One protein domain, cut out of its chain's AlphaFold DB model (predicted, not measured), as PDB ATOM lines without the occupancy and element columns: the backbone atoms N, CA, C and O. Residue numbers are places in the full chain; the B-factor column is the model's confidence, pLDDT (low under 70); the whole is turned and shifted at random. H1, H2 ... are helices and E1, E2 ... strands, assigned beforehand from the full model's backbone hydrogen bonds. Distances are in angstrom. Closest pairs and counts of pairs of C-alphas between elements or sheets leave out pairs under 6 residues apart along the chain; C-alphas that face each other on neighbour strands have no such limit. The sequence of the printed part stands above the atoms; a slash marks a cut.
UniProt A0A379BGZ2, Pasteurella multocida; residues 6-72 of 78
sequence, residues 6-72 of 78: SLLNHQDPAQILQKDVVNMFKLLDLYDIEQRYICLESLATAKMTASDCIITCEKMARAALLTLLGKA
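This is residues 6 to 72 of the 78 residues of a protein of Pasteurella multocida (UniProt A0A379BGZ2). A small pair of parallel strands, E1 and E2, lies side by side near the middle, with H4 beside it, nearer to E1 than to E2 and with its residues 62 to 68 close to the pair, and H3 following directly at the end of E1, while H2 and H1 reach away from the pair toward the other end of the long axis. Residues 14 to 19 stick out there, and the long link from H3 folds back to E2. You have 67 residues before you, with four named helices and two named strands in the order H1, H2, E1, H3, E2, H4; the class is mostly helix. The whole is only just loose, close to compact, with a radius of gyration of the C-alphas of 13.5 A and spans of 39 by 29 by 18 A.

Start at E1, residues 37 to 39, and its neighbour E2, residues 58 to 60: they are parallel, with 38 degrees between their directions. N 38 and O 58 are within hydrogen-bond range at 2.9 A, as are N 60 and O 38 at 2.9 A. With H3, residues 40 to 45, they form a strand-helix-strand unit, two parallel neighbour strands with a helix between, and its crossover is right-handed. Next find H4, residues 62 to 71: its closest C-alphas to E1 are those of Arg 62 and Cys 39, 5.7 A apart. H3 and H4 are close but not clearly touching, closest at the C-alphas of Glu 41 and Arg 62, 6.9 A, and run opposite ways at a steep tilt of 49 degrees. H2, residues 21 to 30, is apart from H3, E2 and H4. H1, residues 13 to 16, is apart from H2, but only just, at 8.5 A. In H3 and H4 every O i to N i+4 pair is within hydrogen-bond range; in H2 1 of 6 is, beside 7 of 7 O i to N i+3 pairs, and H1 is too short for an O i to N i+4 pair.

Find C-alpha 37 at (169.653, 77.585, 2.061), where E1 begins; it is 6.8 A long, and E2 is 6.4 A. H3 measures 8.7 A. H4 ends at C-alpha 71, (175.822, 75.384, 14.922), after 14.3 A. H2 is 15.4 A long, and H1, 5.4 A, begins at C-alpha 13, (161.078, 97.431, -8.878).

The C-alphas farthest apart are those of Gln 15 and Lys 71, 40.7 A. The printed part has no cut. Look to residues 46 to 57 for the long link, H3 to E2. The mean pLDDT of the printed part is 77.7, and the model's confidence is under 70 at residues 6 to 7, 9 to 14, 19 and 50 to 51.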
ATOM      1  N   SER A   6     162.272  88.306  -1.563       59.97
ATOM      2  CA  SER A   6     163.421  88.991  -2.167       59.97
ATOM      3  C   SER A   6     164.203  88.121  -3.160       59.97
ATOM      4  O   SER A   6     165.076  88.629  -3.853       59.97
ATOM      5  N   LEU A   7     163.916  86.815  -3.222       62.62
ATOM      6  CA  LEU A   7     164.580  85.871  -4.122       62.62
ATOM      7  C   LEU A   7     163.789  85.617  -5.410       62.62
ATOM      8  O   LEU A   7     164.286  84.885  -6.259       62.62
ATOM      9  N   LEU A   8     162.584  86.176  -5.567       70.88
ATOM     10  CA  LEU A   8     161.759  85.981  -6.765       70.88
ATOM     11  C   LEU A   8     162.447  86.535  -8.014       70.88
ATOM     12  O   LEU A   8     162.776  87.716  -8.089       70.88
ATOM     13  N   ASN A   9     162.607  85.683  -9.018       63.44
ATOM     14  CA  ASN A   9     163.032  86.081 -10.347       63.44
ATOM     15  C   ASN A   9     161.903  86.884 -11.034       63.44
ATOM     16  O   ASN A   9     160.726  86.631 -10.787       63.44
ATOM     17  N   HIS A  10     162.257  87.841 -11.896       63.47
ATOM     18  CA  HIS A  10     161.327  88.737 -12.618       63.47
ATOM     19  C   HIS A  10     160.607  89.833 -11.804       63.47
ATOM     20  O   HIS A  10     159.542  90.296 -12.214       63.47
ATOM     21  N   GLN A  11     161.168  90.309 -10.689       66.06
ATOM     22  CA  GLN A  11     160.659  91.545 -10.082       66.06
ATOM     23  C   GLN A  11     161.060  92.769 -10.921       66.06
ATOM     24  O   GLN A  11     162.222  92.902 -11.299       66.06
ATOM     25  N   ASP A  12     160.104  93.672 -11.171       68.50
ATOM     26  CA  ASP A  12     160.345  94.992 -11.767       68.50
ATOM     27  C   ASP A  12     160.131  96.083 -10.698       68.50
ATOM     28  O   ASP A  12     159.029  96.619 -10.542       68.50
ATOM     29  N   PRO A  13     161.163  96.390  -9.895       69.00
ATOM     30  CA  PRO A  13     161.078  97.431  -8.878       69.00
ATOM     31  C   PRO A  13     161.064  98.845  -9.482       69.00
ATOM     32  O   PRO A  13     160.728  99.799  -8.776       69.00
ATOM     33  N   ALA A  14     161.362  99.002 -10.779       69.56
ATOM     34  CA  ALA A  14     161.290 100.291 -11.463       69.56
ATOM     35  C   ALA A  14     159.840 100.791 -11.582       69.56
ATOM     36  O   ALA A  14     159.617 101.999 -11.499       69.56
ATOM     37  N   GLN A  15     158.852  99.887 -11.647       74.81
ATOM     38  CA  GLN A  15     157.423 100.239 -11.556       74.81
ATOM     39  C   GLN A  15     157.051 100.986 -10.266       74.81
ATOM     40  O   GLN A  15     156.089 101.751 -10.256       74.81
ATOM     41  N   ILE A  16     157.807 100.790  -9.183       81.19
ATOM     42  CA  ILE A  16     157.572 101.436  -7.882       81.19
ATOM     43  C   ILE A  16     158.705 102.390  -7.476       81.19
ATOM     44  O   ILE A  16     158.780 102.783  -6.312       81.19
ATOM     45  N   LEU A  17     159.585 102.765  -8.415       75.38
ATOM     46  CA  LEU A  17     160.759 103.624  -8.181       75.38
ATOM     47  C   LEU A  17     161.689 103.105  -7.068       75.38
ATOM     48  O   LEU A  17     162.367 103.885  -6.395       75.38
ATOM     49  N   GLN A  18     161.728 101.788  -6.856       74.12
ATOM     50  CA  GLN A  18     162.608 101.168  -5.871       74.12
ATOM     51  C   GLN A  18     163.892 100.640  -6.499       74.12
ATOM     52  O   GLN A  18     163.998 100.391  -7.700       74.12
ATOM     53  N   LYS A  19     164.898 100.469  -5.641       69.62
ATOM     54  CA  LYS A  19     166.186  99.904  -6.022       69.62
ATOM     55  C   LYS A  19     166.034  98.412  -6.303       69.62
ATOM     56  O   LYS A  19     165.401  97.694  -5.533       69.62
ATOM     57  N   ASP A  20     166.679  97.951  -7.367       71.44
ATOM     58  CA  ASP A  20     166.722  96.538  -7.729       71.44
ATOM     59  C   ASP A  20     167.657  95.749  -6.802       71.44
ATOM     60  O   ASP A  20     168.829  95.501  -7.085       71.44
ATOM     61  N   VAL A  21     167.125  95.414  -5.627       70.75
ATOM     62  CA  VAL A  21     167.798  94.597  -4.609       70.75
ATOM     63  C   VAL A  21     167.878  93.128  -5.015       70.75
ATOM     64  O   VAL A  21     168.754  92.413  -4.542       70.75
ATOM     65  N   VAL A  22     167.010  92.687  -5.923       73.06
ATOM     66  CA  VAL A  22     166.921  91.300  -6.384       73.06
ATOM     67  C   VAL A  22     168.140  90.950  -7.234       73.06
ATOM     68  O   VAL A  22     168.806  89.947  -6.984       73.06
ATOM     69  N   ASN A  23     168.541  91.833  -8.154       74.94
ATOM     70  CA  ASN A  23     169.792  91.670  -8.901       74.94
ATOM     71  C   ASN A  23     171.045  91.713  -8.010       74.94
ATOM     72  O   ASN A  23     172.064  91.126  -8.372       74.94
ATOM     73  N   MET A  24     170.982  92.332  -6.828       77.38
ATOM     74  CA  MET A  24     172.093  92.317  -5.871       77.38
ATOM     75  C   MET A  24     172.394  90.897  -5.370       77.38
ATOM     76  O   MET A  24     173.550  90.578  -5.112       77.38
ATOM     77  N   PHE A  25     171.395  90.009  -5.315       76.12
ATOM     78  CA  PHE A  25     171.607  88.608  -4.944       76.12
ATOM     79  C   PHE A  25     172.421  87.833  -5.984       76.12
ATOM     80  O   PHE A  25     173.169  86.941  -5.596       76.12
ATOM     81  N   LYS A  26     172.382  88.206  -7.273       77.44
ATOM     82  CA  LYS A  26     173.266  87.607  -8.295       77.44
ATOM     83  C   LYS A  26     174.745  87.858  -8.010       77.44
ATOM     84  O   LYS A  26     175.585  87.072  -8.428       77.44
ATOM     85  N   LEU A  27     175.074  88.923  -7.273       79.56
ATOM     86  CA  LEU A  27     176.453  89.175  -6.857       79.56
ATOM     87  C   LEU A  27     176.972  88.063  -5.942       79.56
ATOM     88  O   LEU A  27     178.156  87.764  -5.996       79.56
ATOM     89  N   LEU A  28     176.110  87.418  -5.147       79.06
ATOM     90  CA  LEU A  28     176.513  86.284  -4.307       79.06
ATOM     91  C   LEU A  28     177.086  85.135  -5.146       79.06
ATOM     92  O   LEU A  28     177.969  84.427  -4.669       79.06
ATOM     93  N   ASP A  29     176.600  84.974  -6.380       76.81
ATOM     94  CA  ASP A  29     177.104  84.005  -7.357       76.81
ATOM     95  C   ASP A  29     178.499  84.371  -7.849       76.81
ATOM     96  O   ASP A  29     179.398  83.540  -7.853       76.81
ATOM     97  N   LEU A  30     178.712  85.655  -8.144       80.31
ATOM     98  CA  LEU A  30     180.026  86.173  -8.526       80.31
ATOM     99  C   LEU A  30     181.051  86.119  -7.384       80.31
ATOM    100  O   LEU A  30     182.248  86.059  -7.648       80.31
ATOM    101  N   TYR A  31     180.593  86.163  -6.132       82.25
ATOM    102  CA  TYR A  31     181.438  86.075  -4.939       82.25
ATOM    103  C   TYR A  31     181.618  84.640  -4.413       82.25
ATOM    104  O   TYR A  31     182.139  84.484  -3.311       82.25
ATOM    105  N   ASP A  32     181.204  83.614  -5.167       76.00
ATOM    106  CA  ASP A  32     181.382  82.193  -4.810       76.00
ATOM    107  C   ASP A  32     180.719  81.805  -3.469       76.00
ATOM    108  O   ASP A  32     181.124  80.887  -2.758       76.00
ATOM    109  N   ILE A  33     179.669  82.529  -3.066       80.31
ATOM    110  CA  ILE A  33     178.964  82.258  -1.808       80.31
ATOM    111  C   ILE A  33     177.965  81.134  -2.068       80.31
ATOM    112  O   ILE A  33     176.814  81.413  -2.374       80.31
ATOM    113  N   GLU A  34     178.372  79.871  -1.979       77.19
ATOM    114  CA  GLU A  34     177.524  78.724  -2.362       77.19
ATOM    115  C   GLU A  34     176.579  78.225  -1.253       77.19
ATOM    116  O   GLU A  34     175.551  77.612  -1.538       77.19
ATOM    117  N   GLN A  35     176.881  78.512   0.020       79.81
ATOM    118  CA  GLN A  35     176.100  78.056   1.183       79.81
ATOM    119  C   GLN A  35     174.790  78.839   1.350       79.81
ATOM    120  O   GLN A  35     174.606  79.627   2.281       79.81
ATOM    121  N   ARG A  36     173.864  78.637   0.413       84.06
ATOM    122  CA  ARG A  36     172.567  79.310   0.352       84.06
ATOM    123  C   ARG A  36     171.470  78.297   0.600       84.06
ATOM    124  O   ARG A  36     171.340  77.327  -0.140       84.06
ATOM    125  N   TYR A  37     170.650  78.548   1.611       84.31
ATOM    126  CA  TYR A  37     169.653  77.585   2.061       84.31
ATOM    127  C   TYR A  37     168.250  78.168   2.036       84.31
ATOM    128  O   TYR A  37     168.029  79.302   2.462       84.31
ATOM    129  N   ILE A  38     167.288  77.367   1.580       84.12
ATOM    130  CA  ILE A  38     165.874  77.738   1.575       84.12
ATOM    131  C   ILE A  38     165.017  76.686   2.274       84.12
ATOM    132  O   ILE A  38     165.159  75.480   2.063       84.12
ATOM    133  N   CYS A  39     164.107  77.163   3.123       86.50
ATOM    134  CA  CYS A  39     163.176  76.313   3.848       86.50
ATOM    135  C   CYS A  39     162.065  75.810   2.917       86.50
ATOM    136  O   CYS A  39     161.294  76.602   2.366       86.50
ATOM    137  N   LEU A  40     161.946  74.488   2.792       83.56
ATOM    138  CA  LEU A  40     160.923  73.831   1.971       83.56
ATOM    139  C   LEU A  40     159.490  74.172   2.403       83.56
ATOM    140  O   LEU A  40     158.640  74.434   1.557       83.56
ATOM    141  N   GLU A  41     159.223  74.211   3.709       84.50
ATOM    142  CA  GLU A  41     157.892  74.531   4.251       84.50
ATOM    143  C   GLU A  41     157.467  75.967   3.898       84.50
ATOM    144  O   GLU A  41     156.299  76.229   3.594       84.50
ATOM    145  N   SER A  42     158.424  76.899   3.876       80.44
ATOM    146  CA  SER A  42     158.175  78.288   3.486       80.44
ATOM    147  C   SER A  42     157.907  78.417   1.985       80.44
ATOM    148  O   SER A  42     156.958  79.100   1.608       80.44
ATOM    149  N   LEU A  43     158.670  77.710   1.141       78.31
ATOM    150  CA  LEU A  43     158.418  77.632  -0.307       78.31
ATOM    151  C   LEU A  43     157.026  77.066  -0.617       78.31
ATOM    152  O   LEU A  43     156.291  77.637  -1.422       78.31
ATOM    153  N   ALA A  44     156.640  75.982   0.064       80.31
ATOM    154  CA  ALA A  44     155.334  75.349  -0.110       80.31
ATOM    155  C   ALA A  44     154.182  76.294   0.265       80.31
ATOM    156  O   ALA A  44     153.207  76.407  -0.475       80.31
ATOM    157  N   THR A  45     154.322  77.028   1.374       80.31
ATOM    158  CA  THR A  45     153.333  78.032   1.804       80.31
ATOM    159  C   THR A  45     153.191  79.162   0.782       80.31
ATOM    160  O   THR A  45     152.092  79.655   0.542       80.31
ATOM    161  N   ALA A  46     154.296  79.541   0.141       72.31
ATOM    162  CA  ALA A  46     154.336  80.578  -0.880       72.31
ATOM    163  C   ALA A  46     153.870  80.119  -2.270       72.31
ATOM    164  O   ALA A  46     153.784  80.947  -3.174       72.31
ATOM    165  N   LYS A  47     153.594  78.817  -2.460       74.94
ATOM    166  CA  LYS A  47     153.369  78.187  -3.777       74.94
ATOM    167  C   LYS A  47     154.492  78.482  -4.781       74.94
ATOM    168  O   LYS A  47     154.246  78.559  -5.980       74.94
ATOM    169  N   MET A  48     155.713  78.647  -4.285       71.31
ATOM    170  CA  MET A  48     156.891  78.936  -5.096       71.31
ATOM    171  C   MET A  48     157.733  77.681  -5.281       71.31
ATOM    172  O   MET A  48     157.829  76.829  -4.393       71.31
ATOM    173  N   THR A  49     158.399  77.590  -6.425       71.06
ATOM    174  CA  THR A  49     159.401  76.566  -6.700       71.06
ATOM    175  C   THR A  49     160.798  77.181  -6.676       71.06
ATOM    176  O   THR A  49     160.968  78.386  -6.815       71.06
ATOM    177  N   ALA A  50     161.840  76.366  -6.501       69.00
ATOM    178  CA  ALA A  50     163.213  76.887  -6.550       69.00
ATOM    179  C   ALA A  50     163.608  77.425  -7.936       69.00
ATOM    180  O   ALA A  50     164.570  78.172  -8.039       69.00
ATOM    181  N   SER A  51     162.870  77.060  -8.987       69.94
ATOM    182  CA  SER A  51     163.037  77.619 -10.330       69.94
ATOM    183  C   SER A  51     162.574  79.076 -10.415       69.94
ATOM    184  O   SER A  51     163.012  79.799 -11.302       69.94
ATOM    185  N   ASP A  52     161.733  79.515  -9.475       72.62
ATOM    186  CA  ASP A  52     161.318  80.911  -9.335       72.62
ATOM    187  C   ASP A  52     162.373  81.758  -8.605       72.62
ATOM    188  O   ASP A  52     162.205  82.969  -8.486       72.62
ATOM    189  N   CYS A  53     163.454  81.153  -8.094       74.69
ATOM    190  CA  CYS A  53     164.520  81.877  -7.410       74.69
ATOM    191  C   CYS A  53     165.549  82.443  -8.405       74.69
ATOM    192  O   CYS A  53     165.986  81.752  -9.320       74.69
ATOM    193  N   ILE A  54     165.981  83.691  -8.200       78.25
ATOM    194  CA  ILE A  54     167.012  84.352  -9.022       78.25
ATOM    195  C   ILE A  54     168.420  83.759  -8.833       78.25
ATOM    196  O   ILE A  54     169.287  83.926  -9.689       78.25
ATOM    197  N   ILE A  55     168.641  83.071  -7.714       79.25
ATOM    198  CA  ILE A  55     169.884  82.380  -7.369       79.25
ATOM    199  C   ILE A  55     169.594  80.927  -7.003       79.25
ATOM    200  O   ILE A  55     168.524  80.604  -6.482       79.25
ATOM    201  N   THR A  56     170.577  80.057  -7.216       79.69
ATOM    202  CA  THR A  56     170.506  78.663  -6.778       79.69
ATOM    203  C   THR A  56     170.627  78.589  -5.259       79.69
ATOM    204  O   THR A  56     171.582  79.105  -4.683       79.69
ATOM    205  N   CYS A  57     169.657  77.938  -4.618       81.69
ATOM    206  CA  CYS A  57     169.655  77.670  -3.182       81.69
ATOM    207  C   CYS A  57     169.399  76.183  -2.933       81.69
ATOM    208  O   CYS A  57     168.529  75.576  -3.567       81.69
ATOM    209  N   GLU A  58     170.106  75.612  -1.966       83.81
ATOM    210  CA  GLU A  58     169.868  74.255  -1.505       83.81
ATOM    211  C   GLU A  58     168.592  74.202  -0.655       83.81
ATOM    212  O   GLU A  58     168.371  74.986   0.275       83.81
ATOM    213  N   LYS A  59     167.715  73.261  -1.002       84.19
ATOM    214  CA  LYS A  59     166.442  73.052  -0.317       84.19
ATOM    215  C   LYS A  59     166.669  72.223   0.935       84.19
ATOM    216  O   LYS A  59     167.128  71.090   0.846       84.19
ATOM    217  N   MET A  60     166.236  72.737   2.078       87.38
ATOM    218  CA  MET A  60     166.299  71.998   3.334       87.38
ATOM    219  C   MET A  60     164.999  72.077   4.127       87.38
ATOM    220  O   MET A  60     164.239  73.046   4.055       87.38
ATOM    221  N   ALA A  61     164.735  71.018   4.891       86.19
ATOM    222  CA  ALA A  61     163.648  70.998   5.859       86.19
ATOM    223  C   ALA A  61     163.945  71.976   7.003       86.19
ATOM    224  O   ALA A  61     165.107  72.183   7.369       86.19
ATOM    225  N   ARG A  62     162.902  72.529   7.630       84.56
ATOM    226  CA  ARG A  62     163.069  73.479   8.738       84.56
ATOM    227  C   ARG A  62     163.898  72.903   9.882       84.56
ATOM    228  O   ARG A  62     164.710  73.616  10.454       84.56
ATOM    229  N   ALA A  63     163.738  71.616  10.188       86.38
ATOM    230  CA  ALA A  63     164.518  70.939  11.224       86.38
ATOM    231  C   ALA A  63     166.036  70.960  10.941       86.38
ATOM    232  O   ALA A  63     166.839  71.205  11.845       86.38
ATOM    233  N   ALA A  64     166.433  70.763   9.680       86.06
ATOM    234  CA  ALA A  64     167.833  70.824   9.263       86.06
ATOM    235  C   ALA A  64     168.369  72.264   9.306       86.06
ATOM    236  O   ALA A  64     169.459  72.492   9.828       86.06
ATOM    237  N   LEU A  65     167.568  73.239   8.864       86.19
ATOM    238  CA  LEU A  65     167.908  74.662   8.954       86.19
ATOM    239  C   LEU A  65     168.118  75.104  10.409       86.19
ATOM    240  O   LEU A  65     169.096  75.775  10.714       86.19
ATOM    241  N   LEU A  66     167.234  74.693  11.324       86.19
ATOM    242  CA  LEU A  66     167.363  74.989  12.756       86.19
ATOM    243  C   LEU A  66     168.624  74.362  13.358       86.19
ATOM    244  O   LEU A  66     169.283  74.984  14.185       86.19
ATOM    245  N   THR A  67     168.991  73.161  12.909       87.12
ATOM    246  CA  THR A  67     170.236  72.504  13.329       87.12
ATOM    247  C   THR A  67     171.463  73.267  12.829       87.12
ATOM    248  O   THR A  67     172.423  73.436  13.576       87.12
ATOM    249  N   LEU A  68     171.441  73.750  11.583       85.44
ATOM    250  CA  LEU A  68     172.514  74.566  11.013       85.44
ATOM    251  C   LEU A  68     172.656  75.898  11.760       85.44
ATOM    252  O   LEU A  68     173.758  76.264  12.159       85.44
ATOM    253  N   LEU A  69     171.536  76.578  12.015       84.00
ATOM    254  CA  LEU A  69     171.500  77.817  12.795       84.00
ATOM    255  C   LEU A  69     172.016  77.605  14.222       84.00
ATOM    256  O   LEU A  69     172.739  78.451  14.731       84.00
ATOM    257  N   GLY A  70     171.708  76.465  14.846       83.69
ATOM    258  CA  GLY A  70     172.229  76.109  16.169       83.69
ATOM    259  C   GLY A  70     173.738  75.834  16.204       83.69
ATOM    260  O   GLY A  70     174.338  75.912  17.270       83.69
ATOM    261  N   LYS A  71     174.360  75.526  15.058       85.12
ATOM    262  CA  LYS A  71     175.822  75.384  14.922       85.12
ATOM    263  C   LYS A  71     176.520  76.703  14.599       85.12
ATOM    264  O   LYS A  71     177.742  76.773  14.698       85.12
ATOM    265  N   ALA A  72     175.778  77.721  14.173       84.50
ATOM    266  CA  ALA A  72     176.352  79.012  13.840       84.50
ATOM    267  C   ALA A  72     176.747  79.748  15.126       84.50
ATOM    268  O   ALA A  72     175.918  79.984  16.000       84.50
TER     269      ALA A  72